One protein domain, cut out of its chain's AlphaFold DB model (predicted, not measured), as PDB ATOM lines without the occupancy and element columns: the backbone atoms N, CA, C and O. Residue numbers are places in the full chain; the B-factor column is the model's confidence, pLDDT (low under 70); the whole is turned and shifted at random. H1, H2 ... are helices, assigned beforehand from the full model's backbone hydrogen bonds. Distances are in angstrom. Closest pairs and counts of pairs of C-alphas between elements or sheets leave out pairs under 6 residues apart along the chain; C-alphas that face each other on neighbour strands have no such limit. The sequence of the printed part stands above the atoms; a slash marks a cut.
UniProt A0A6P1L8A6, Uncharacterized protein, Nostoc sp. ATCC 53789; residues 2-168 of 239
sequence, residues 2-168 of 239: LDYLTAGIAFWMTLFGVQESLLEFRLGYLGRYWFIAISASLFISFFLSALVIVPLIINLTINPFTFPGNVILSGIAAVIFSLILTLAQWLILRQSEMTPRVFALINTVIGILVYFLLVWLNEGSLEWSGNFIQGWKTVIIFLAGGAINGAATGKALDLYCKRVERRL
ATOM      1  N   LEU A   2      -2.144   6.989 -15.479       47.44
ATOM      2  CA  LEU A   2      -1.278   6.005 -16.144       47.44
ATOM      3  C   LEU A   2      -2.073   5.006 -17.005       47.44
ATOM      4  O   LEU A   2      -1.708   4.807 -18.154       47.44
ATOM      5  N   ASP A   3      -3.195   4.480 -16.494       57.91
ATOM      6  CA  ASP A   3      -3.971   3.410 -17.148       57.91
ATOM      7  C   ASP A   3      -4.518   3.770 -18.535       57.91
ATOM      8  O   ASP A   3      -4.551   2.928 -19.426       57.91
ATOM      9  N   TYR A   4      -4.907   5.029 -18.752       59.47
ATOM     10  CA  TYR A   4      -5.395   5.497 -20.054       59.47
ATOM     11  C   TYR A   4      -4.269   5.659 -21.071       59.47
ATOM     12  O   TYR A   4      -4.457   5.380 -22.253       59.47
ATOM     13  N   LEU A   5      -3.089   6.085 -20.614       63.19
ATOM     14  CA  LEU A   5      -1.913   6.176 -21.467       63.19
ATOM     15  C   LEU A   5      -1.487   4.769 -21.909       63.19
ATOM     16  O   LEU A   5      -1.286   4.540 -23.098       63.19
ATOM     17  N   THR A   6      -1.414   3.810 -20.980       66.19
ATOM     18  CA  THR A   6      -1.097   2.410 -21.301       66.19
ATOM     19  C   THR A   6      -2.168   1.758 -22.168       66.19
ATOM     20  O   THR A   6      -1.816   1.065 -23.117       66.19
ATOM     21  N   ALA A   7      -3.454   2.003 -21.910       67.00
ATOM     22  CA  ALA A   7      -4.545   1.482 -22.736       67.00
ATOM     23  C   ALA A   7      -4.545   2.084 -24.151       67.00
ATOM     24  O   ALA A   7      -4.731   1.359 -25.127       67.00
ATOM     25  N   GLY A   8      -4.271   3.384 -24.280       68.44
ATOM     26  CA  GLY A   8      -4.101   4.046 -25.571       68.44
ATOM     27  C   GLY A   8      -2.910   3.491 -26.346       68.44
ATOM     28  O   GLY A   8      -3.052   3.142 -27.517       68.44
ATOM     29  N   ILE A   9      -1.755   3.331 -25.692       72.38
ATOM     30  CA  ILE A   9      -0.573   2.705 -26.302       72.38
ATOM     31  C   ILE A   9      -0.906   1.278 -26.751       72.38
ATOM     32  O   ILE A   9      -0.624   0.927 -27.892       72.38
ATOM     33  N   ALA A  10      -1.549   0.474 -25.901       71.88
ATOM     34  CA  ALA A  10      -1.941  -0.893 -26.232       71.88
ATOM     35  C   ALA A  10      -2.883  -0.942 -27.448       71.88
ATOM     36  O   ALA A  10      -2.617  -1.683 -28.391       71.88
ATOM     37  N   PHE A  11      -3.925  -0.103 -27.474       76.50
ATOM     38  CA  PHE A  11      -4.856   0.004 -28.602       76.50
ATOM     39  C   PHE A  11      -4.131   0.305 -29.914       76.50
ATOM     40  O   PHE A  11      -4.303  -0.414 -30.898       76.50
ATOM     41  N   TRP A  12      -3.300   1.349 -29.925       75.88
ATOM     42  CA  TRP A  12      -2.603   1.786 -31.130       75.88
ATOM     43  C   TRP A  12      -1.567   0.760 -31.595       75.88
ATOM     44  O   TRP A  12      -1.536   0.421 -32.778       75.88
ATOM     45  N   MET A  13      -0.777   0.198 -30.679       78.75
ATOM     46  CA  MET A  13       0.224  -0.825 -31.002       78.75
ATOM     47  C   MET A  13      -0.423  -2.082 -31.594       78.75
ATOM     48  O   MET A  13       0.072  -2.625 -32.580       78.75
ATOM     49  N   THR A  14      -1.553  -2.535 -31.045       77.62
ATOM     50  CA  THR A  14      -2.266  -3.701 -31.584       77.62
ATOM     51  C   THR A  14      -2.933  -3.404 -32.917       77.62
ATOM     52  O   THR A  14      -2.849  -4.225 -33.827       77.62
ATOM     53  N   LEU A  15      -3.549  -2.230 -33.061       77.00
ATOM     54  CA  LEU A  15      -4.166  -1.805 -34.313       77.00
ATOM     55  C   LEU A  15      -3.155  -1.817 -35.461       77.00
ATOM     56  O   LEU A  15      -3.423  -2.427 -36.496       77.00
ATOM     57  N   PHE A  16      -1.980  -1.215 -35.269       74.94
ATOM     58  CA  PHE A  16      -0.959  -1.184 -36.317       74.94
ATOM     59  C   PHE A  16      -0.281  -2.536 -36.525       74.94
ATOM     60  O   PHE A  16      -0.012  -2.894 -37.669       74.94
ATOM     61  N   GLY A  17      -0.040  -3.307 -35.461       73.50
ATOM     62  CA  GLY A  17       0.577  -4.631 -35.576       73.50
ATOM     63  C   GLY A  17      -0.295  -5.620 -36.358       73.50
ATOM     64  O   GLY A  17       0.186  -6.305 -37.259       73.50
ATOM     65  N   VAL A  18      -1.604  -5.652 -36.081       75.31
ATOM     66  CA  VAL A  18      -2.557  -6.494 -36.828       75.31
ATOM     67  C   VAL A  18      -2.635  -6.072 -38.295       75.31
ATOM     68  O   VAL A  18      -2.731  -6.916 -39.184       75.31
ATOM     69  N   GLN A  19      -2.566  -4.772 -38.568       71.62
ATOM     70  CA  GLN A  19      -2.567  -4.266 -39.937       71.62
ATOM     71  C   GLN A  19      -1.314  -4.626 -40.710       71.62
ATOM     72  O   GLN A  19      -1.437  -5.047 -41.857       71.62
ATOM     73  N   GLU A  20      -0.136  -4.469 -40.111       72.19
ATOM     74  CA  GLU A  20       1.122  -4.848 -40.748       72.19
ATOM     75  C   GLU A  20       1.135  -6.345 -41.065       72.19
ATOM     76  O   GLU A  20       1.424  -6.720 -42.197       72.19
ATOM     77  N   SER A  21       0.687  -7.188 -40.130       71.06
ATOM     78  CA  SER A  21       0.565  -8.630 -40.363       71.06
ATOM     79  C   SER A  21      -0.389  -8.962 -41.520       71.06
ATOM     80  O   SER A  21      -0.088  -9.812 -42.358       71.06
ATOM     81  N   LEU A  22      -1.529  -8.269 -41.623       67.75
ATOM     82  CA  LEU A  22      -2.464  -8.454 -42.737       67.75
ATOM     83  C   LEU A  22      -1.898  -7.955 -44.071       67.75
ATOM     84  O   LEU A  22      -2.118  -8.597 -45.098       67.75
ATOM     85  N   LEU A  23      -1.182  -6.832 -44.058       65.75
ATOM     86  CA  LEU A  23      -0.492  -6.269 -45.218       65.75
ATOM     87  C   LEU A  23       0.589  -7.221 -45.740       65.75
ATOM     88  O   LEU A  23       0.633  -7.500 -46.939       65.75
ATOM     89  N   GLU A  24       1.416  -7.751 -44.844       68.56
ATOM     90  CA  GLU A  24       2.484  -8.695 -45.162       68.56
ATOM     91  C   GLU A  24       1.914  -9.997 -45.734       68.56
ATOM     92  O   GLU A  24       2.300 -10.421 -46.825       68.56
ATOM     93  N   PHE A  25       0.917 -10.582 -45.060       62.41
ATOM     94  CA  PHE A  25       0.316 -11.855 -45.459       62.41
ATOM     95  C   PHE A  25      -0.439 -11.790 -46.797       62.41
ATOM     96  O   PHE A  25      -0.470 -12.770 -47.539       62.41
ATOM     97  N   ARG A  26      -1.091 -10.661 -47.112       61.19
ATOM     98  CA  ARG A  26      -1.966 -10.540 -48.295       61.19
ATOM     99  C   ARG A  26      -1.286  -9.946 -49.517       61.19
ATOM    100  O   ARG A  26      -1.574 -10.385 -50.625       61.19
ATOM    101  N   LEU A  27      -0.450  -8.929 -49.327       55.94
ATOM    102  CA  LEU A  27       0.142  -8.165 -50.427       55.94
ATOM    103  C   LEU A  27       1.604  -8.549 -50.683       55.94
ATOM    104  O   LEU A  27       2.227  -7.968 -51.568       55.94
ATOM    105  N   GLY A  28       2.173  -9.477 -49.898       55.31
ATOM    106  CA  GLY A  28       3.614  -9.752 -49.917       55.31
ATOM    107  C   GLY A  28       4.439  -8.508 -49.583       55.31
ATOM    108  O   GLY A  28       5.618  -8.419 -49.923       55.31
ATOM    109  N   TYR A  29       3.796  -7.511 -48.964       58.41
ATOM    110  CA  TYR A  29       4.414  -6.255 -48.605       58.41
ATOM    111  C   TYR A  29       5.282  -6.536 -47.385       58.41
ATOM    112  O   TYR A  29       4.806  -6.455 -46.257       58.41
ATOM    113  N   LEU A  30       6.547  -6.908 -47.611       53.44
ATOM    114  CA  LEU A  30       7.565  -6.899 -46.565       53.44
ATOM    115  C   LEU A  30       7.673  -5.455 -46.087       53.44
ATOM    116  O   LEU A  30       8.336  -4.627 -46.718       53.44
ATOM    117  N   GLY A  31       6.923  -5.143 -45.030       53.91
ATOM    118  CA  GLY A  31       6.804  -3.819 -44.457       53.91
ATOM    119  C   GLY A  31       8.191  -3.280 -44.159       53.91
ATOM    120  O   GLY A  31       8.800  -3.615 -43.148       53.91
ATOM    121  N   ARG A  32       8.705  -2.426 -45.048       59.09
ATOM    122  CA  ARG A  32       9.882  -1.589 -44.804       59.09
ATOM    123  C   ARG A  32       9.512  -0.586 -43.718       59.09
ATOM    124  O   ARG A  32       9.226   0.570 -44.012       59.09
ATOM    125  N   TYR A  33       9.488  -1.046 -42.473       63.78
ATOM    126  CA  TYR A  33       9.277  -0.220 -41.294       63.78
ATOM    127  C   TYR A  33       7.921   0.510 -41.276       63.78
ATOM    128  O   TYR A  33       7.844   1.594 -40.712       63.78
ATOM    129  N   TRP A  34       6.848  -0.026 -41.878       68.56
ATOM    130  CA  TRP A  34       5.562   0.690 -41.982       68.56
ATOM    131  C   TRP A  34       4.908   0.898 -40.611       68.56
ATOM    132  O   TRP A  34       4.511   2.017 -40.281       68.56
ATOM    133  N   PHE A  35       4.891  -0.142 -39.775       70.38
ATOM    134  CA  PHE A  35       4.475  -0.031 -38.377       70.38
ATOM    135  C   PHE A  35       5.306   0.992 -37.600       70.38
ATOM    136  O   PHE A  35       4.758   1.825 -36.876       70.38
ATOM    137  N   ILE A  36       6.629   0.971 -37.786       71.31
ATOM    138  CA  ILE A  36       7.549   1.899 -37.119       71.31
ATOM    139  C   ILE A  36       7.318   3.328 -37.614       71.31
ATOM    140  O   ILE A  36       7.284   4.251 -36.811       71.31
ATOM    141  N   ALA A  37       7.100   3.520 -38.912       72.94
ATOM    142  CA  ALA A  37       6.835   4.807 -39.537       72.94
ATOM    143  C   ALA A  37       5.533   5.429 -39.020       72.94
ATOM    144  O   ALA A  37       5.509   6.609 -38.669       72.94
ATOM    145  N   ILE A  38       4.461   4.640 -38.919       73.31
ATOM    146  CA  ILE A  38       3.184   5.120 -38.382       73.31
ATOM    147  C   ILE A  38       3.284   5.375 -36.878       73.31
ATOM    148  O   ILE A  38       2.859   6.438 -36.421       73.31
ATOM    149  N   SER A  39       3.911   4.476 -36.121       73.31
ATOM    150  CA  SER A  39       4.129   4.665 -34.682       73.31
ATOM    151  C   SER A  39       4.978   5.908 -34.400       73.31
ATOM    152  O   SER A  39       4.623   6.722 -33.549       73.31
ATOM    153  N   ALA A  40       6.045   6.125 -35.174       78.00
ATOM    154  CA  ALA A  40       6.871   7.326 -35.102       78.00
ATOM    155  C   ALA A  40       6.072   8.582 -35.471       78.00
ATOM    156  O   ALA A  40       6.189   9.593 -34.785       78.00
ATOM    157  N   SER A  41       5.217   8.519 -36.500       78.50
ATOM    158  CA  SER A  41       4.361   9.649 -36.884       78.50
ATOM    159  C   SER A  41       3.405  10.051 -35.760       78.50
ATOM    160  O   SER A  41       3.276  11.239 -35.467       78.50
ATOM    161  N   LEU A  42       2.800   9.081 -35.068       76.12
ATOM    162  CA  LEU A  42       1.933   9.322 -33.917       76.12
ATOM    163  C   LEU A  42       2.697   9.914 -32.743       76.12
ATOM    164  O   LEU A  42       2.248  10.894 -32.153       76.12
ATOM    165  N   PHE A  43       3.858   9.344 -32.433       79.50
ATOM    166  CA  PHE A  43       4.698   9.811 -31.340       79.50
ATOM    167  C   PHE A  43       5.147  11.256 -31.580       79.50
ATOM    168  O   PHE A  43       4.896  12.124 -30.752       79.50
ATOM    169  N   ILE A  44       5.708  11.553 -32.756       80.19
ATOM    170  CA  ILE A  44       6.123  12.909 -33.144       80.19
ATOM    171  C   ILE A  44       4.938  13.876 -33.075       80.19
ATOM    172  O   ILE A  44       5.067  14.974 -32.532       80.19
ATOM    173  N   SER A  45       3.772  13.460 -33.567       80.75
ATOM    174  CA  SER A  45       2.574  14.303 -33.556       80.75
ATOM    175  C   SER A  45       2.072  14.586 -32.151       80.75
ATOM    176  O   SER A  45       1.628  15.697 -31.877       80.75
ATOM    177  N   PHE A  46       2.201  13.620 -31.242       78.94
ATOM    178  CA  PHE A  46       1.865  13.800 -29.836       78.94
ATOM    179  C   PHE A  46       2.757  14.867 -29.193       78.94
ATOM    180  O   PHE A  46       2.230  15.843 -28.658       78.94
ATOM    181  N   PHE A  47       4.083  14.766 -29.335       81.25
ATOM    182  CA  PHE A  47       5.005  15.772 -28.788       81.25
ATOM    183  C   PHE A  47       4.794  17.156 -29.398       81.25
ATOM    184  O   PHE A  47       4.711  18.143 -28.669       81.25
ATOM    185  N   LEU A  48       4.659  17.240 -30.722       81.94
ATOM    186  CA  LEU A  48       4.424  18.512 -31.403       81.94
ATOM    187  C   LEU A  48       3.080  19.133 -31.001       81.94
ATOM    188  O   LEU A  48       3.010  20.340 -30.787       81.94
ATOM    189  N   SER A  49       2.027  18.327 -30.835       80.81
ATOM    190  CA  SER A  49       0.736  18.827 -30.355       80.81
ATOM    191  C   SER A  49       0.824  19.340 -28.917       80.81
ATOM    192  O   SER A  49       0.280  20.400 -28.622       80.81
ATOM    193  N   ALA A  50       1.577  18.666 -28.041       79.00
ATOM    194  CA  ALA A  50       1.788  19.106 -26.665       79.00
ATOM    195  C   ALA A  50       2.503  20.466 -26.600       79.00
ATOM    196  O   ALA A  50       2.108  21.318 -25.805       79.00
ATOM    197  N   LEU A  51       3.481  20.712 -27.482       84.25
ATOM    198  CA  LEU A  51       4.169  22.008 -27.584       84.25
ATOM    199  C   LEU A  51       3.235  23.165 -27.961       84.25
ATOM    200  O   LEU A  51       3.538  24.307 -27.631       84.25
ATOM    201  N   VAL A  52       2.113  22.888 -28.626       81.69
ATOM    202  CA  VAL A  52       1.109  23.903 -28.977       81.69
ATOM    203  C   VAL A  52       0.020  23.995 -27.910       81.69
ATOM    204  O   VAL A  52      -0.355  25.094 -27.510       81.69
ATOM    205  N   ILE A  53      -0.473  22.858 -27.412       79.50
ATOM    206  CA  ILE A  53      -1.598  22.787 -26.472       79.50
ATOM    207  C   ILE A  53      -1.209  23.308 -25.084       79.50
ATOM    208  O   ILE A  53      -1.999  24.020 -24.470       79.50
ATOM    209  N   VAL A  54      -0.007  22.999 -24.584       80.50
ATOM    210  CA  VAL A  54       0.421  23.423 -23.239       80.50
ATOM    211  C   VAL A  54       0.469  24.954 -23.110       80.50
ATOM    212  O   VAL A  54      -0.165  25.478 -22.192       80.50
ATOM    213  N   PRO A  55       1.107  25.709 -24.029       82.31
ATOM    214  CA  PRO A  55       1.021  27.170 -24.021       82.31
ATOM    215  C   PRO A  55      -0.410  27.692 -24.163       82.31
ATOM    216  O   PRO A  55      -0.750  28.714 -23.574       82.31
ATOM    217  N   LEU A  56      -1.259  26.997 -24.924       80.00
ATOM    218  CA  LEU A  56      -2.657  27.375 -25.127       80.00
ATOM    219  C   LEU A  56      -3.462  27.287 -23.822       80.00
ATOM    220  O   LEU A  56      -4.208  28.210 -23.510       80.00
ATOM    221  N   ILE A  57      -3.265  26.223 -23.034       78.44
ATOM    222  CA  ILE A  57      -3.861  26.063 -21.696       78.44
ATOM    223  C   ILE A  57      -3.411  27.201 -20.774       78.44
ATOM    224  O   ILE A  57      -4.238  27.806 -20.093       78.44
ATOM    225  N   ILE A  58      -2.108  27.504 -20.768       78.94
ATOM    226  CA  ILE A  58      -1.521  28.537 -19.905       78.94
ATOM    227  C   ILE A  58      -2.066  29.925 -20.270       78.94
ATOM    228  O   ILE A  58      -2.477  30.675 -19.389       78.94
ATOM    229  N   ASN A  59      -2.106  30.255 -21.563       83.94
ATOM    230  CA  ASN A  59      -2.469  31.591 -22.034       83.94
ATOM    231  C   ASN A  59      -3.980  31.847 -22.057       83.94
ATOM    232  O   ASN A  59      -4.402  32.977 -21.835       83.94
ATOM    233  N   LEU A  60      -4.799  30.828 -22.338       77.31
ATOM    234  CA  LEU A  60      -6.255  30.986 -22.414       77.31
ATOM    235  C   LEU A  60      -6.960  30.774 -21.069       77.31
ATOM    236  O   LEU A  60      -8.178  30.915 -21.024       77.31
ATOM    237  N   THR A  61      -6.224  30.391 -20.016       76.50
ATOM    238  CA  THR A  61      -6.747  30.085 -18.667       76.50
ATOM    239  C   THR A  61      -7.947  29.127 -18.659       76.50
ATOM    240  O   THR A  61      -8.734  29.084 -17.711       76.50
ATOM    241  N   ILE A  62      -8.075  28.302 -19.702       71.56
ATOM    242  CA  ILE A  62      -9.116  27.283 -19.815       71.56
ATOM    243  C   ILE A  62      -8.697  26.109 -18.941       71.56
ATOM    244  O   ILE A  62      -7.700  25.444 -19.223       71.56
ATOM    245  N   ASN A  63      -9.470  25.832 -17.893       73.25
ATOM    246  CA  ASN A  63      -9.230  24.667 -17.057       73.25
ATOM    247  C   ASN A  63      -9.629  23.390 -17.827       73.25
ATOM    248  O   ASN A  63     -10.812  23.208 -18.132       73.25
ATOM    249  N   PRO A  64      -8.678  22.491 -18.148       67.56
ATOM    250  CA  PRO A  64      -8.963  21.283 -18.921       67.56
ATOM    251  C   PRO A  64      -9.739  20.229 -18.123       67.56
ATOM    252  O   PRO A  64     -10.182  19.238 -18.697       67.56
ATOM    253  N   PHE A  65      -9.908  20.425 -16.813       74.38
ATOM    254  CA  PHE A  65     -10.545  19.466 -15.915       74.38
ATOM    255  C   PHE A  65     -11.979  19.838 -15.537       74.38
ATOM    256  O   PHE A  65     -12.637  19.074 -14.837       74.38
ATOM    257  N   THR A  66     -12.486  20.989 -15.987       71.50
ATOM    258  CA  THR A  66     -13.849  21.434 -15.671       71.50
ATOM    259  C   THR A  66     -14.647  21.735 -16.932       71.50
ATOM    260  O   THR A  66     -14.116  22.207 -17.935       71.50
ATOM    261  N   PHE A  67     -15.950  21.465 -16.884       64.56
ATOM    262  CA  PHE A  67     -16.871  21.823 -17.959       64.56
ATOM    263  C   PHE A  67     -17.131  23.342 -17.969       64.56
ATOM    264  O   PHE A  67     -17.298  23.917 -16.891       64.56
ATOM    265  N   PRO A  68     -17.175  24.015 -19.138       74.69
ATOM    266  CA  PRO A  68     -17.044  23.479 -20.504       74.69
ATOM    267  C   PRO A  68     -15.602  23.441 -21.047       74.69
ATOM    268  O   PRO A  68     -15.387  23.072 -22.203       74.69
ATOM    269  N   GLY A  69     -14.613  23.842 -20.245       70.81
ATOM    270  CA  GLY A  69     -13.213  23.958 -20.656       70.81
ATOM    271  C   GLY A  69     -12.620  22.653 -21.183       70.81
ATOM    272  O   GLY A  69     -11.950  22.663 -22.212       70.81
ATOM    273  N   ASN A  70     -12.949  21.522 -20.561       69.44
ATOM    274  CA  ASN A  70     -12.567  20.188 -21.029       69.44
ATOM    275  C   ASN A  70     -13.019  19.898 -22.477       69.44
ATOM    276  O   ASN A  70     -12.219  19.434 -23.289       69.44
ATOM    277  N   VAL A  71     -14.267  20.220 -22.835       68.38
ATOM    278  CA  VAL A  71     -14.819  19.992 -24.180       68.38
ATOM    279  C   VAL A  71     -14.128  20.893 -25.195       68.38
ATOM    280  O   VAL A  71     -13.652  20.407 -26.221       68.38
ATOM    281  N   ILE A  72     -14.007  22.187 -24.887       72.50
ATOM    282  CA  ILE A  72     -13.359  23.167 -25.767       72.50
ATOM    283  C   ILE A  72     -11.913  22.749 -26.046       72.50
ATOM    284  O   ILE A  72     -11.486  22.694 -27.201       72.50
ATOM    285  N   LEU A  73     -11.170  22.393 -24.998       74.31
ATOM    286  CA  LEU A  73      -9.763  22.046 -25.126       74.31
ATOM    287  C   LEU A  73      -9.560  20.695 -25.819       74.31
ATOM    288  O   LEU A  73      -8.629  20.560 -26.606       74.31
ATOM    289  N   SER A  74     -10.458  19.729 -25.600       69.62
ATOM    290  CA  SER A  74     -10.444  18.454 -26.327       69.62
ATOM    291  C   SER A  74     -10.695  18.637 -27.828       69.62
ATOM    292  O   SER A  74     -10.002  18.025 -28.639       69.62
ATOM    293  N   GLY A  75     -11.614  19.532 -28.210       69.81
ATOM    294  CA  GLY A  75     -11.889  19.852 -29.610       69.81
ATOM    295  C   GLY A  75     -10.691  20.511 -30.290       69.81
ATOM    296  O   GLY A  75     -10.271  20.079 -31.363       69.81
ATOM    297  N   ILE A  76     -10.083  21.504 -29.634       75.50
ATOM    298  CA  ILE A  76      -8.871  22.167 -30.137       75.50
ATOM    299  C   ILE A  76      -7.714  21.164 -30.251       75.50
ATOM    300  O   ILE A  76      -7.048  21.103 -31.287       75.50
ATOM    301  N   ALA A  77      -7.503  20.340 -29.221       74.69
ATOM    302  CA  ALA A  77      -6.466  19.317 -29.213       74.69
ATOM    303  C   ALA A  77      -6.652  18.303 -30.347       74.69
ATOM    304  O   ALA A  77      -5.686  17.985 -31.039       74.69
ATOM    305  N   ALA A  78      -7.883  17.844 -30.589       72.88
ATOM    306  CA  ALA A  78      -8.191  16.903 -31.661       72.88
ATOM    307  C   ALA A  78      -7.872  17.481 -33.047       72.88
ATOM    308  O   ALA A  78      -7.276  16.787 -33.873       72.88
ATOM    309  N   VAL A  79      -8.211  18.751 -33.299       75.38
ATOM    310  CA  VAL A  79      -7.913  19.423 -34.576       75.38
ATOM    311  C   VAL A  79      -6.406  19.578 -34.772       75.38
ATOM    312  O   VAL A  79      -5.879  19.168 -35.807       75.38
ATOM    313  N   ILE A  80      -5.698  20.120 -33.776       77.81
ATOM    314  CA  ILE A  80      -4.248  20.351 -33.851       77.81
ATOM    315  C   ILE A  80      -3.504  19.026 -34.038       77.81
ATOM    316  O   ILE A  80      -2.673  18.904 -34.938       77.81
ATOM    317  N   PHE A  81      -3.833  18.019 -33.230       76.06
ATOM    318  CA  PHE A  81      -3.224  16.699 -33.327       76.06
ATOM    319  C   PHE A  81      -3.478  16.062 -34.696       76.06
ATOM    320  O   PHE A  81      -2.538  15.576 -35.315       76.06
ATOM    321  N   SER A  82      -4.706  16.136 -35.220       73.81
ATOM    322  CA  SER A  82      -5.046  15.574 -36.536       73.81
ATOM    323  C   SER A  82      -4.286  16.248 -37.684       73.81
ATOM    324  O   SER A  82      -3.829  15.565 -38.603       73.81
ATOM    325  N   LEU A  83      -4.113  17.573 -37.632       78.56
ATOM    326  CA  LEU A  83      -3.345  18.323 -38.633       78.56
ATOM    327  C   LEU A  83      -1.866  17.931 -38.615       78.56
ATOM    328  O   LEU A  83      -1.291  17.618 -39.658       78.56
ATOM    329  N   ILE A  84      -1.260  17.907 -37.427       80.38
ATOM    330  CA  ILE A  84       0.148  17.534 -37.257       80.38
ATOM    331  C   ILE A  84       0.367  16.080 -37.685       80.38
ATOM    332  O   ILE A  84       1.333  15.787 -38.385       80.38
ATOM    333  N   LEU A  85      -0.557  15.187 -37.339       76.38
ATOM    334  CA  LEU A  85      -0.496  13.769 -37.679       76.38
ATOM    335  C   LEU A  85      -0.611  13.510 -39.170       76.38
ATOM    336  O   LEU A  85       0.180  12.748 -39.722       76.38
ATOM    337  N   THR A  86      -1.512  14.225 -39.837       76.56
ATOM    338  CA  THR A  86      -1.615  14.218 -41.297       76.56
ATOM    339  C   THR A  86      -0.292  14.636 -41.939       76.56
ATOM    340  O   THR A  86       0.199  13.960 -42.843       76.56
ATOM    341  N   LEU A  87       0.327  15.716 -41.452       78.62
ATOM    342  CA  LEU A  87       1.610  16.205 -41.968       78.62
ATOM    343  C   LEU A  87       2.764  15.236 -41.684       78.62
ATOM    344  O   LEU A  87       3.567  14.963 -42.576       78.62
ATOM    345  N   ALA A  88       2.843  14.683 -40.473       76.00
ATOM    346  CA  ALA A  88       3.870  13.723 -40.086       76.00
ATOM    347  C   ALA A  88       3.783  12.450 -40.938       76.00
ATOM    348  O   ALA A  88       4.791  12.006 -41.490       76.00
ATOM    349  N   GLN A  89       2.578  11.903 -41.116       74.25
ATOM    350  CA  GLN A  89       2.339  10.753 -41.989       74.25
ATOM    351  C   GLN A  89       2.686  11.072 -43.443       74.25
ATOM    352  O   GLN A  89       3.332  10.265 -44.109       74.25
ATOM    353  N   TRP A  90       2.325  12.261 -43.928       73.88
ATOM    354  CA  TRP A  90       2.646  12.700 -45.284       73.88
ATOM    355  C   TRP A  90       4.156  12.797 -45.538       73.88
ATOM    356  O   TRP A  90       4.635  12.386 -46.598       73.88
ATOM    357  N   LEU A  91       4.915  13.319 -44.572       74.06
ATOM    358  CA  LEU A  91       6.369  13.468 -44.663       74.06
ATOM    359  C   LEU A  91       7.100  12.127 -44.553       74.06
ATOM    360  O   LEU A  91       7.974  11.840 -45.369       74.06
ATOM    361  N   ILE A  92       6.731  11.298 -43.577       71.50
ATOM    362  CA  ILE A  92       7.392  10.011 -43.319       71.50
ATOM    363  C   ILE A  92       7.110   9.022 -44.456       71.50
ATOM    364  O   ILE A  92       8.003   8.303 -44.896       71.50
ATOM    365  N   LEU A  93       5.892   9.029 -44.998       70.38
ATOM    366  CA  LEU A  93       5.491   8.151 -46.098       70.38
ATOM    367  C   LEU A  93       5.757   8.773 -47.483       70.38
ATOM    368  O   LEU A  93       5.244   8.287 -48.489       70.38
ATOM    369  N   ARG A  94       6.586   9.824 -47.589       67.94
ATOM    370  CA  ARG A  94       6.846  10.548 -48.853       67.94
ATOM    371  C   ARG A  94       7.445   9.685 -49.974       67.94
ATOM    372  O   ARG A  94       7.340  10.056 -51.143       67.94
ATOM    373  N   GLN A  95       8.068   8.557 -49.649       59.56
ATOM    374  CA  GLN A  95       8.611   7.629 -50.649       59.56
ATOM    375  C   GLN A  95       7.647   6.497 -51.027       59.56
ATOM    376  O   GLN A  95       7.912   5.785 -51.991       59.56
ATOM    377  N   SER A  96       6.534   6.322 -50.308       60.03
ATOM    378  CA  SER A  96       5.519   5.330 -50.669       60.03
ATOM    379  C   SER A  96       4.538   5.900 -51.695       60.03
ATOM    380  O   SER A  96       4.412   7.120 -51.841       60.03
ATOM    381  N   GLU A  97       3.856   5.017 -52.428       61.97
ATOM    382  CA  GLU A  97       2.808   5.396 -53.380       61.97
ATOM    383  C   GLU A  97       1.688   6.222 -52.705       61.97
ATOM    384  O   GLU A  97       1.603   6.333 -51.482       61.97
ATOM    385  N   MET A  98       0.787   6.825 -53.484       57.06
ATOM    386  CA  MET A  98      -0.328   7.602 -52.912       57.06
ATOM    387  C   MET A  98      -1.274   6.733 -52.062       57.06
ATOM    388  O   MET A  98      -1.875   7.222 -51.103       57.06
ATOM    389  N   THR A  99      -1.380   5.438 -52.377       62.94
ATOM    390  CA  THR A  99      -2.325   4.507 -51.746       62.94
ATOM    391  C   THR A  99      -2.048   4.280 -50.246       62.94
ATOM    392  O   THR A  99      -2.973   4.474 -49.455       62.94
ATOM    393  N   PRO A 100      -0.812   3.969 -49.796       62.97
ATOM    394  CA  PRO A 100      -0.508   3.832 -48.367       62.97
ATOM    395  C   PRO A 100      -0.699   5.109 -47.539       62.97
ATOM    396  O   PRO A 100      -1.025   5.015 -46.359       62.97
ATOM    397  N   ARG A 101      -0.517   6.300 -48.127       66.31
ATOM    398  CA  ARG A 101      -0.639   7.578 -47.397       66.31
ATOM    399  C   ARG A 101      -2.074   7.897 -47.018       66.31
ATOM    400  O   ARG A 101      -2.364   8.180 -45.860       66.31
ATOM    401  N   VAL A 102      -2.971   7.829 -48.000       65.38
ATOM    402  CA  VAL A 102      -4.405   8.066 -47.786       65.38
ATOM    403  C   VAL A 102      -4.965   7.021 -46.823       65.38
ATOM    404  O   VAL A 102      -5.782   7.341 -45.964       65.38
ATOM    405  N   PHE A 103      -4.475   5.783 -46.915       67.50
ATOM    406  CA  PHE A 103      -4.886   4.721 -46.010       67.50
ATOM    407  C   PHE A 103      -4.423   4.943 -44.567       67.50
ATOM    408  O   PHE A 103      -5.239   4.794 -43.659       67.50
ATOM    409  N   ALA A 104      -3.162   5.332 -44.346       69.38
ATOM    410  CA  ALA A 104      -2.664   5.656 -43.008       69.38
ATOM    411  C   ALA A 104      -3.539   6.730 -42.344       69.38
ATOM    412  O   ALA A 104      -3.967   6.551 -41.208       69.38
ATOM    413  N   LEU A 105      -3.910   7.769 -43.096       69.31
ATOM    414  CA  LEU A 105      -4.764   8.846 -42.607       69.31
ATOM    415  C   LEU A 105      -6.184   8.370 -42.264       69.31
ATOM    416  O   LEU A 105      -6.663   8.623 -41.161       69.31
ATOM    417  N   ILE A 106      -6.849   7.641 -43.170       70.75
ATOM    418  CA  ILE A 106      -8.194   7.082 -42.929       70.75
ATOM    419  C   ILE A 106      -8.182   6.183 -41.694       70.75
ATOM    420  O   ILE A 106      -9.056   6.278 -40.833       70.75
ATOM    421  N   ASN A 107      -7.176   5.325 -41.596       72.88
ATOM    422  CA  ASN A 107      -7.024   4.404 -40.490       72.88
ATOM    423  C   ASN A 107      -6.845   5.128 -39.153       72.88
ATOM    424  O   ASN A 107      -7.439   4.750 -38.150       72.88
ATOM    425  N   THR A 108      -6.064   6.202 -39.136       71.00
ATOM    426  CA  THR A 108      -5.877   7.007 -37.936       71.00
ATOM    427  C   THR A 108      -7.147   7.753 -37.540       71.00
ATOM    428  O   THR A 108      -7.491   7.758 -36.362       71.00
ATOM    429  N   VAL A 109      -7.907   8.295 -38.494       72.81
ATOM    430  CA  VAL A 109      -9.206   8.929 -38.212       72.81
ATOM    431  C   VAL A 109     -10.201   7.918 -37.632       72.81
ATOM    432  O   VAL A 109     -10.810   8.176 -36.595       72.81
ATOM    433  N   ILE A 110     -10.333   6.741 -38.253       74.62
ATOM    434  CA  ILE A 110     -11.215   5.674 -37.756       74.62
ATOM    435  C   ILE A 110     -10.723   5.167 -36.394       74.62
ATOM    436  O   ILE A 110     -11.528   4.967 -35.492       74.62
ATOM    437  N   GLY A 111      -9.411   5.003 -36.214       74.25
ATOM    438  CA  GLY A 111      -8.794   4.625 -34.943       74.25
ATOM    439  C   GLY A 111      -9.110   5.603 -33.817       74.25
ATOM    440  O   GLY A 111      -9.503   5.164 -32.740       74.25
ATOM    441  N   ILE A 112      -9.029   6.911 -34.078       73.62
ATOM    442  CA  ILE A 112      -9.410   7.955 -33.119       73.62
ATOM    443  C   ILE A 112     -10.901   7.854 -32.779       73.62
ATOM    444  O   ILE A 112     -11.250   7.880 -31.603       73.62
ATOM    445  N   LEU A 113     -11.781   7.689 -33.774       75.19
ATOM    446  CA  LEU A 113     -13.225   7.551 -33.544       75.19
ATOM    447  C   LEU A 113     -13.567   6.309 -32.711       75.19
ATOM    448  O   LEU A 113     -14.336   6.403 -31.757       75.19
ATOM    449  N   VAL A 114     -12.979   5.157 -33.039       75.69
ATOM    450  CA  VAL A 114     -13.186   3.904 -32.298       75.69
ATOM    451  C   VAL A 114     -12.634   4.019 -30.880       75.69
ATOM    452  O   VAL A 114     -13.306   3.606 -29.942       75.69
ATOM    453  N   TYR A 115     -11.454   4.619 -30.705       72.56
ATOM    454  CA  TYR A 115     -10.894   4.902 -29.385       72.56
ATOM    455  C   TYR A 115     -11.836   5.792 -28.562       72.56
ATOM    456  O   TYR A 115     -12.157   5.450 -27.427       72.56
ATOM    457  N   PHE A 116     -12.339   6.888 -29.140       71.06
ATOM    458  CA  PHE A 116     -13.291   7.780 -28.472       71.06
ATOM    459  C   PHE A 116     -14.586   7.063 -28.086       71.06
ATOM    460  O   PHE A 116     -15.051   7.224 -26.963       71.06
ATOM    461  N   LEU A 117     -15.146   6.244 -28.980       74.38
ATOM    462  CA  LEU A 117     -16.337   5.444 -28.687       74.38
ATOM    463  C   LEU A 117     -16.075   4.421 -27.578       74.38
ATOM    464  O   LEU A 117     -16.920   4.247 -26.707       74.38
ATOM    465  N   LEU A 118     -14.910   3.770 -27.575       71.69
ATOM    466  CA  LEU A 118     -14.524   2.834 -26.519       71.69
ATOM    467  C   LEU A 118     -14.365   3.535 -25.172       71.69
ATOM    468  O   LEU A 118     -14.830   3.001 -24.170       71.69
ATOM    469  N   VAL A 119     -13.751   4.719 -25.139       68.94
ATOM    470  CA  VAL A 119     -13.646   5.526 -23.918       68.94
ATOM    471  C   VAL A 119     -15.033   5.950 -23.439       68.94
ATOM    472  O   VAL A 119     -15.358   5.733 -22.278       68.94
ATOM    473  N   TRP A 120     -15.871   6.484 -24.328       71.25
ATOM    474  CA  TRP A 120     -17.211   6.971 -23.996       71.25
ATOM    475  C   TRP A 120     -18.126   5.858 -23.473       71.25
ATOM    476  O   TRP A 120     -18.760   5.994 -22.433       71.25
ATOM    477  N   LEU A 121     -18.187   4.721 -24.173       73.31
ATOM    478  CA  LEU A 121     -19.047   3.599 -23.788       73.31
ATOM    479  C   LEU A 121     -18.605   2.940 -22.481       73.31
ATOM    480  O   LEU A 121     -19.427   2.340 -21.793       73.31
ATOM    481  N   ASN A 122     -17.320   3.043 -22.141       68.38
ATOM    482  CA  ASN A 122     -16.765   2.433 -20.942       68.38
ATOM    483  C   ASN A 122     -16.481   3.453 -19.830       68.38
ATOM    484  O   ASN A 122     -15.938   3.051 -18.806       68.38
ATOM    485  N   GLU A 123     -16.874   4.724 -19.967       63.41
ATOM    486  CA  GLU A 123     -16.513   5.820 -19.049       63.41
ATOM    487  C   GLU A 123     -16.845   5.501 -17.578       63.41
ATOM    488  O   GLU A 123     -16.031   5.748 -16.692       63.41
ATOM    489  N   GLY A 124     -17.980   4.839 -17.316       58.06
ATOM    490  CA  GLY A 124     -18.385   4.407 -15.967       58.06
ATOM    491  C   GLY A 124     -17.661   3.169 -15.411       58.06
ATOM    492  O   GLY A 124     -17.789   2.862 -14.230       58.06
ATOM    493  N   SER A 125     -16.913   2.447 -16.248       58.31
ATOM    494  CA  SER A 125     -16.125   1.255 -15.883       58.31
ATOM    495  C   SER A 125     -14.611   1.493 -15.927       58.31
ATOM    496  O   SER A 125     -13.834   0.651 -15.478       58.31
ATOM    497  N   LEU A 126     -14.191   2.633 -16.486       57.22
ATOM    498  CA  LEU A 126     -12.798   3.003 -16.658       57.22
ATOM    499  C   LEU A 126     -12.307   3.774 -15.433       57.22
ATOM    500  O   LEU A 126     -12.501   4.983 -15.302       57.22
ATOM    501  N   GLU A 127     -11.632   3.067 -14.536       56.81
ATOM    502  CA  GLU A 127     -11.052   3.665 -13.338       56.81
ATOM    503  C   GLU A 127      -9.970   4.703 -13.708       56.81
ATOM    504  O   GLU A 127      -8.977   4.406 -14.370       56.81
ATOM    505  N   TRP A 128     -10.160   5.955 -13.271       49.53
ATOM    506  CA  TRP A 128      -9.228   7.072 -13.509       49.53
ATOM    507  C   TRP A 128      -7.879   6.917 -12.782       49.53
ATOM    508  O   TRP A 128      -6.894   7.570 -13.146       49.53
ATOM    509  N   SER A 129      -7.809   6.040 -11.781       49.34
ATOM    510  CA  SER A 129      -6.599   5.667 -11.042       49.34
ATOM    511  C   SER A 129      -6.810   4.297 -10.385       49.34
ATOM    512  O   SER A 129      -7.084   4.219  -9.187       49.34
ATOM    513  N   GLY A 130      -6.771   3.229 -11.179       46.38
ATOM    514  CA  GLY A 130      -7.011   1.872 -10.696       46.38
ATOM    515  C   GLY A 130      -5.712   1.144 -10.370       46.38
ATOM    516  O   GLY A 130      -4.674   1.375 -10.980       46.38
ATOM    517  N   ASN A 131      -5.755   0.242  -9.394       54.69
ATOM    518  CA  ASN A 131      -4.650  -0.657  -9.057       54.69
ATOM    519  C   ASN A 131      -4.155  -1.427 -10.302       54.69
ATOM    520  O   ASN A 131      -4.966  -1.826 -11.140       54.69
ATOM    521  N   PHE A 132      -2.852  -1.741 -10.375       51.06
ATOM    522  CA  PHE A 132      -2.212  -2.427 -11.519       51.06
ATOM    523  C   PHE A 132      -2.964  -3.687 -11.996       51.06
ATOM    524  O   PHE A 132      -2.940  -4.006 -13.177       51.06
ATOM    525  N   ILE A 133      -3.658  -4.391 -11.092       56.44
ATOM    526  CA  ILE A 133      -4.436  -5.611 -11.369       56.44
ATOM    527  C   ILE A 133      -5.786  -5.309 -12.052       56.44
ATOM    528  O   ILE A 133      -6.198  -6.049 -12.944       56.44
ATOM    529  N   GLN A 134      -6.474  -4.224 -11.683       55.78
ATOM    530  CA  GLN A 134      -7.755  -3.834 -12.295       55.78
ATOM    531  C   GLN A 134      -7.562  -3.188 -13.673       55.78
ATOM    532  O   GLN A 134      -8.376  -3.425 -14.570       55.78
ATOM    533  N   GLY A 135      -6.442  -2.486 -13.882       58.94
ATOM    534  CA  GLY A 135      -6.072  -1.891 -15.172       58.94
ATOM    535  C   GLY A 135      -5.998  -2.892 -16.337       58.94
ATOM    536  O   GLY A 135      -6.240  -2.517 -17.483       58.94
ATOM    537  N   TRP A 136      -5.770  -4.188 -16.072       65.88
ATOM    538  CA  TRP A 136      -5.736  -5.230 -17.110       65.88
ATOM    539  C   TRP A 136      -7.059  -5.406 -17.854       65.88
ATOM    540  O   TRP A 136      -7.039  -5.697 -19.047       65.88
ATOM    541  N   LYS A 137      -8.211  -5.201 -17.199       65.75
ATOM    542  CA  LYS A 137      -9.516  -5.277 -17.882       65.75
ATOM    543  C   LYS A 137      -9.629  -4.197 -18.954       65.75
ATOM    544  O   LYS A 137      -9.998  -4.491 -20.088       65.75
ATOM    545  N   THR A 138      -9.228  -2.977 -18.607       65.62
ATOM    546  CA  THR A 138      -9.148  -1.850 -19.534       65.62
ATOM    547  C   THR A 138      -8.177  -2.156 -20.669       65.62
ATOM    548  O   THR A 138      -8.544  -2.058 -21.834       65.62
ATOM    549  N   VAL A 139      -6.968  -2.632 -20.361       66.06
ATOM    550  CA  VAL A 139      -5.987  -3.004 -21.391       66.06
ATOM    551  C   VAL A 139      -6.547  -4.061 -22.350       66.06
ATOM    552  O   VAL A 139      -6.427  -3.888 -23.556       66.06
ATOM    553  N   ILE A 140      -7.226  -5.106 -21.864       72.25
ATOM    554  CA  ILE A 140      -7.815  -6.159 -22.711       72.25
ATOM    555  C   ILE A 140      -8.900  -5.606 -23.646       72.25
ATOM    556  O   ILE A 140      -8.916  -5.953 -24.827       72.25
ATOM    557  N   ILE A 141      -9.784  -4.730 -23.156       71.56
ATOM    558  CA  ILE A 141     -10.835  -4.106 -23.980       71.56
ATOM    559  C   ILE A 141     -10.209  -3.267 -25.102       71.56
ATOM    560  O   ILE A 141     -10.632  -3.352 -26.256       71.56
ATOM    561  N   PHE A 142      -9.168  -2.498 -24.787       72.50
ATOM    562  CA  PHE A 142      -8.470  -1.659 -25.759       72.50
ATOM    563  C   PHE A 142      -7.603  -2.478 -26.731       72.50
ATOM    564  O   PHE A 142      -7.569  -2.160 -27.918       72.50
ATOM    565  N   LEU A 143      -6.992  -3.584 -26.291       74.50
ATOM    566  CA  LEU A 143      -6.329  -4.555 -27.171       74.50
ATOM    567  C   LEU A 143      -7.324  -5.159 -28.172       74.50
ATOM    568  O   LEU A 143      -7.062  -5.176 -29.375       74.50
ATOM    569  N   ALA A 144      -8.487  -5.610 -27.692       73.56
ATOM    570  CA  ALA A 144      -9.533  -6.169 -28.542       73.56
ATOM    571  C   ALA A 144     -10.074  -5.125 -29.533       73.56
ATOM    572  O   ALA A 144     -10.206  -5.412 -30.722       73.56
ATOM    573  N   GLY A 145     -10.321  -3.896 -29.070       72.31
ATOM    574  CA  GLY A 145     -10.745  -2.782 -29.917       72.31
ATOM    575  C   GLY A 145      -9.728  -2.449 -31.009       72.31
ATOM    576  O   GLY A 145     -10.099  -2.300 -32.176       72.31
ATOM    577  N   GLY A 146      -8.442  -2.399 -30.651       70.62
ATOM    578  CA  GLY A 146      -7.346  -2.172 -31.591       70.62
ATOM    579  C   GLY A 146      -7.257  -3.285 -32.634       70.62
ATOM    580  O   GLY A 146      -7.211  -3.003 -33.830       70.62
ATOM    581  N   ALA A 147      -7.331  -4.547 -32.202       72.31
ATOM    582  CA  ALA A 147      -7.286  -5.709 -33.088       72.31
ATOM    583  C   ALA A 147      -8.470  -5.767 -34.065       72.31
ATOM    584  O   ALA A 147      -8.271  -5.975 -35.263       72.31
ATOM    585  N   ILE A 148      -9.700  -5.553 -33.581       75.81
ATOM    586  CA  ILE A 148     -10.910  -5.564 -34.418       75.81
ATOM    587  C   ILE A 148     -10.837  -4.449 -35.460       75.81
ATOM    588  O   ILE A 148     -11.074  -4.693 -36.646       75.81
ATOM    589  N   ASN A 149     -10.475  -3.236 -35.038       77.06
ATOM    590  CA  ASN A 149     -10.385  -2.106 -35.949       77.06
ATOM    591  C   ASN A 149      -9.257  -2.294 -36.972       77.06
ATOM    592  O   ASN A 149      -9.475  -2.090 -38.168       77.06
ATOM    593  N   GLY A 150      -8.087  -2.768 -36.531       70.12
ATOM    594  CA  GLY A 150      -6.964  -3.105 -37.404       70.12
ATOM    595  C   GLY A 150      -7.329  -4.169 -38.444       70.12
ATOM    596  O   GLY A 150      -7.006  -4.026 -39.623       70.12
ATOM    597  N   ALA A 151      -8.095  -5.191 -38.052       73.38
ATOM    598  CA  ALA A 151      -8.564  -6.227 -38.966       73.38
ATOM    599  C   ALA A 151      -9.597  -5.713 -39.985       73.38
ATOM    600  O   ALA A 151      -9.528  -6.051 -41.171       73.38
ATOM    601  N   ALA A 152     -10.550  -4.886 -39.545       75.88
ATOM    602  CA  ALA A 152     -11.592  -4.328 -40.406       75.88
ATOM    603  C   ALA A 152     -11.008  -3.395 -41.478       75.88
ATOM    604  O   ALA A 152     -11.282  -3.540 -42.671       75.88
ATOM    605  N   THR A 153     -10.147  -2.475 -41.055       70.94
ATOM    606  CA  THR A 153      -9.435  -1.546 -41.942       70.94
ATOM    607  C   THR A 153      -8.438  -2.274 -42.848       70.94
ATOM    608  O   THR A 153      -8.374  -1.968 -44.038       70.94
ATOM    609  N   GLY A 154      -7.740  -3.298 -42.344       69.12
ATOM    610  CA  GLY A 154      -6.870  -4.160 -43.149       69.12
ATOM    611  C   GLY A 154      -7.621  -4.881 -44.279       69.12
ATOM    612  O   GLY A 154      -7.169  -4.886 -45.423       69.12
ATOM    613  N   LYS A 155      -8.823  -5.416 -44.016       71.94
ATOM    614  CA  LYS A 155      -9.676  -6.003 -45.071       71.94
ATOM    615  C   LYS A 155     -10.218  -4.972 -46.060       71.94
ATOM    616  O   LYS A 155     -10.349  -5.273 -47.247       71.94
ATOM    617  N   ALA A 156     -10.560  -3.772 -45.597       70.50
ATOM    618  CA  ALA A 156     -10.996  -2.699 -46.487       70.50
ATOM    619  C   ALA A 156      -9.877  -2.301 -47.467       70.50
ATOM    620  O   ALA A 156     -10.145  -2.057 -48.647       70.50
ATOM    621  N   LEU A 157      -8.626  -2.312 -47.002       68.19
ATOM    622  CA  LEU A 157      -7.461  -2.073 -47.847       68.19
ATOM    623  C   LEU A 157      -7.259  -3.166 -48.895       68.19
ATOM    624  O   LEU A 157      -7.056  -2.844 -50.062       68.19
ATOM    625  N   ASP A 158      -7.372  -4.436 -48.500       68.62
ATOM    626  CA  ASP A 158      -7.292  -5.593 -49.405       68.62
ATOM    627  C   ASP A 158      -8.262  -5.423 -50.596       68.62
ATOM    628  O   ASP A 158      -7.893  -5.541 -51.767       68.62
ATOM    629  N   LEU A 159      -9.502  -5.002 -50.314       71.06
ATOM    630  CA  LEU A 159     -10.496  -4.701 -51.348       71.06
ATOM    631  C   LEU A 159     -10.110  -3.515 -52.239       71.06
ATOM    632  O   LEU A 159     -10.366  -3.554 -53.448       71.06
ATOM    633  N   TYR A 160      -9.528  -2.462 -51.662       70.69
ATOM    634  CA  TYR A 160      -9.090  -1.292 -52.415       70.69
ATOM    635  C   TYR A 160      -7.934  -1.640 -53.359       70.69
ATOM    636  O   TYR A 160      -8.039  -1.381 -54.559       70.69
ATOM    637  N   CYS A 161      -6.890  -2.303 -52.856       69.44
ATOM    638  CA  CYS A 161      -5.744  -2.758 -53.645       69.44
ATOM    639  C   CYS A 161      -6.190  -3.664 -54.795       69.44
ATOM    640  O   CYS A 161      -5.909  -3.363 -55.954       69.44
ATOM    641  N   LYS A 162      -7.025  -4.673 -54.514       71.31
ATOM    642  CA  LYS A 162      -7.585  -5.571 -55.540       71.31
ATOM    643  C   LYS A 162      -8.427  -4.847 -56.599       71.31
ATOM    644  O   LYS A 162      -8.616  -5.340 -57.714       71.31
ATOM    645  N   ARG A 163      -9.025  -3.701 -56.258       73.44
ATOM    646  CA  ARG A 163      -9.792  -2.871 -57.202       73.44
ATOM    647  C   ARG A 163      -8.879  -1.988 -58.049       73.44
ATOM    648  O   ARG A 163      -9.184  -1.765 -59.218       73.44
ATOM    649  N   VAL A 164      -7.799  -1.466 -57.475       72.25
ATOM    650  CA  VAL A 164      -6.797  -0.675 -58.202       72.25
ATOM    651  C   VAL A 164      -6.020  -1.559 -59.171       72.25
ATOM    652  O   VAL A 164      -5.952  -1.227 -60.349       72.25
ATOM    653  N   GLU A 165      -5.549  -2.720 -58.723       75.62
ATOM    654  CA  GLU A 165      -4.850  -3.700 -59.561       75.62
ATOM    655  C   GLU A 165      -5.696  -4.101 -60.777       75.62
ATOM    656  O   GLU A 165      -5.241  -4.026 -61.915       75.62
ATOM    657  N   ARG A 166      -6.983  -4.412 -60.566       73.94
ATOM    658  CA  ARG A 166      -7.907  -4.700 -61.674       73.94
ATOM    659  C   ARG A 166      -8.032  -3.551 -62.669       73.94
ATOM    660  O   ARG A 166      -8.090  -3.812 -63.866       73.94
ATOM    661  N   ARG A 167      -8.072  -2.302 -62.196       76.12
ATOM    662  CA  ARG A 167      -8.122  -1.128 -63.080       76.12
ATOM    663  C   ARG A 167      -6.840  -0.977 -63.892       76.12
ATOM    664  O   ARG A 167      -6.926  -0.684 -65.078       76.12
ATOM    665  N   LEU A 168      -5.679  -1.209 -63.287       74.69
ATOM    666  CA  LEU A 168      -4.397  -1.156 -63.992       74.69
ATOM    667  C   LEU A 168      -4.306  -2.243 -65.067       74.69
ATOM    668  O   LEU A 168      -4.008  -1.932 -66.215       74.69
TER     669      LEU A 168
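AT A GLANCE: This is residues 2 to 168 of the 239 residues of an uncharacterized protein of Nostoc sp. ATCC 53789 (UniProt A0A6P1L8A6). The longest helix, H5, packs side by side with H1 along one side of a five-helix up-and-down bundle; H2 and H3 form a hairpin on the other side, and H4 runs between the two pairs. Each helix runs against the one before it. The printed part has 167 residues with five named helices, H1 to H5 in chain order, and no named strand; its class is all helix. It is compact, with a radius of gyration of the C-alphas of 17.4 A and spans of 54 by 37 by 23 A.

IN THESE COORDINATES: Find C-alpha 135 at (-6.072, -1.891, -15.172); from there H5, residues 135 to 168, runs 48.9 A to C-alpha 168 at (-4.397, -1.156, -63.992). H1, residues 2 to 27, starts at (-1.278, 6.005, -16.144) and spans 37.1 A. H4, residues 98 to 122, spans 36.3 A; H2, residues 34 to 60, 38.0 A; H3, residues 69 to 92, 33.7 A.

HOW THE PARTS SIT: Look first at H1 and H4, the hubs, touching three helices each. H1 touches H5 at C-alphas Leu 15 and Gly 146, 4.2 A apart, the same way at a shallow tilt of 29 degrees. H5, with residues 142 to 157 alone, touches H4; the C-alphas of Asn 107 and Thr 153 come closest, 6.6 A. H2 and H3, a helical hairpin, touch at C-alphas Ser 45 and Leu 85, 5.2 A apart. H3 and H5 are apart. Every O i to N i+4 pair is within hydrogen-bond range in H1, H3, H4 and H5, and 22 of 23 in H2.

THE WHOLE: The C-alphas of Thr 61 and Arg 166 are farthest apart, 55.3 A. The printed part has no cut. The link from H4 to H5 is long, 12 residues. Mean pLDDT of the printed part is 70.3; 61 residues are under 70, among them 122 to 139.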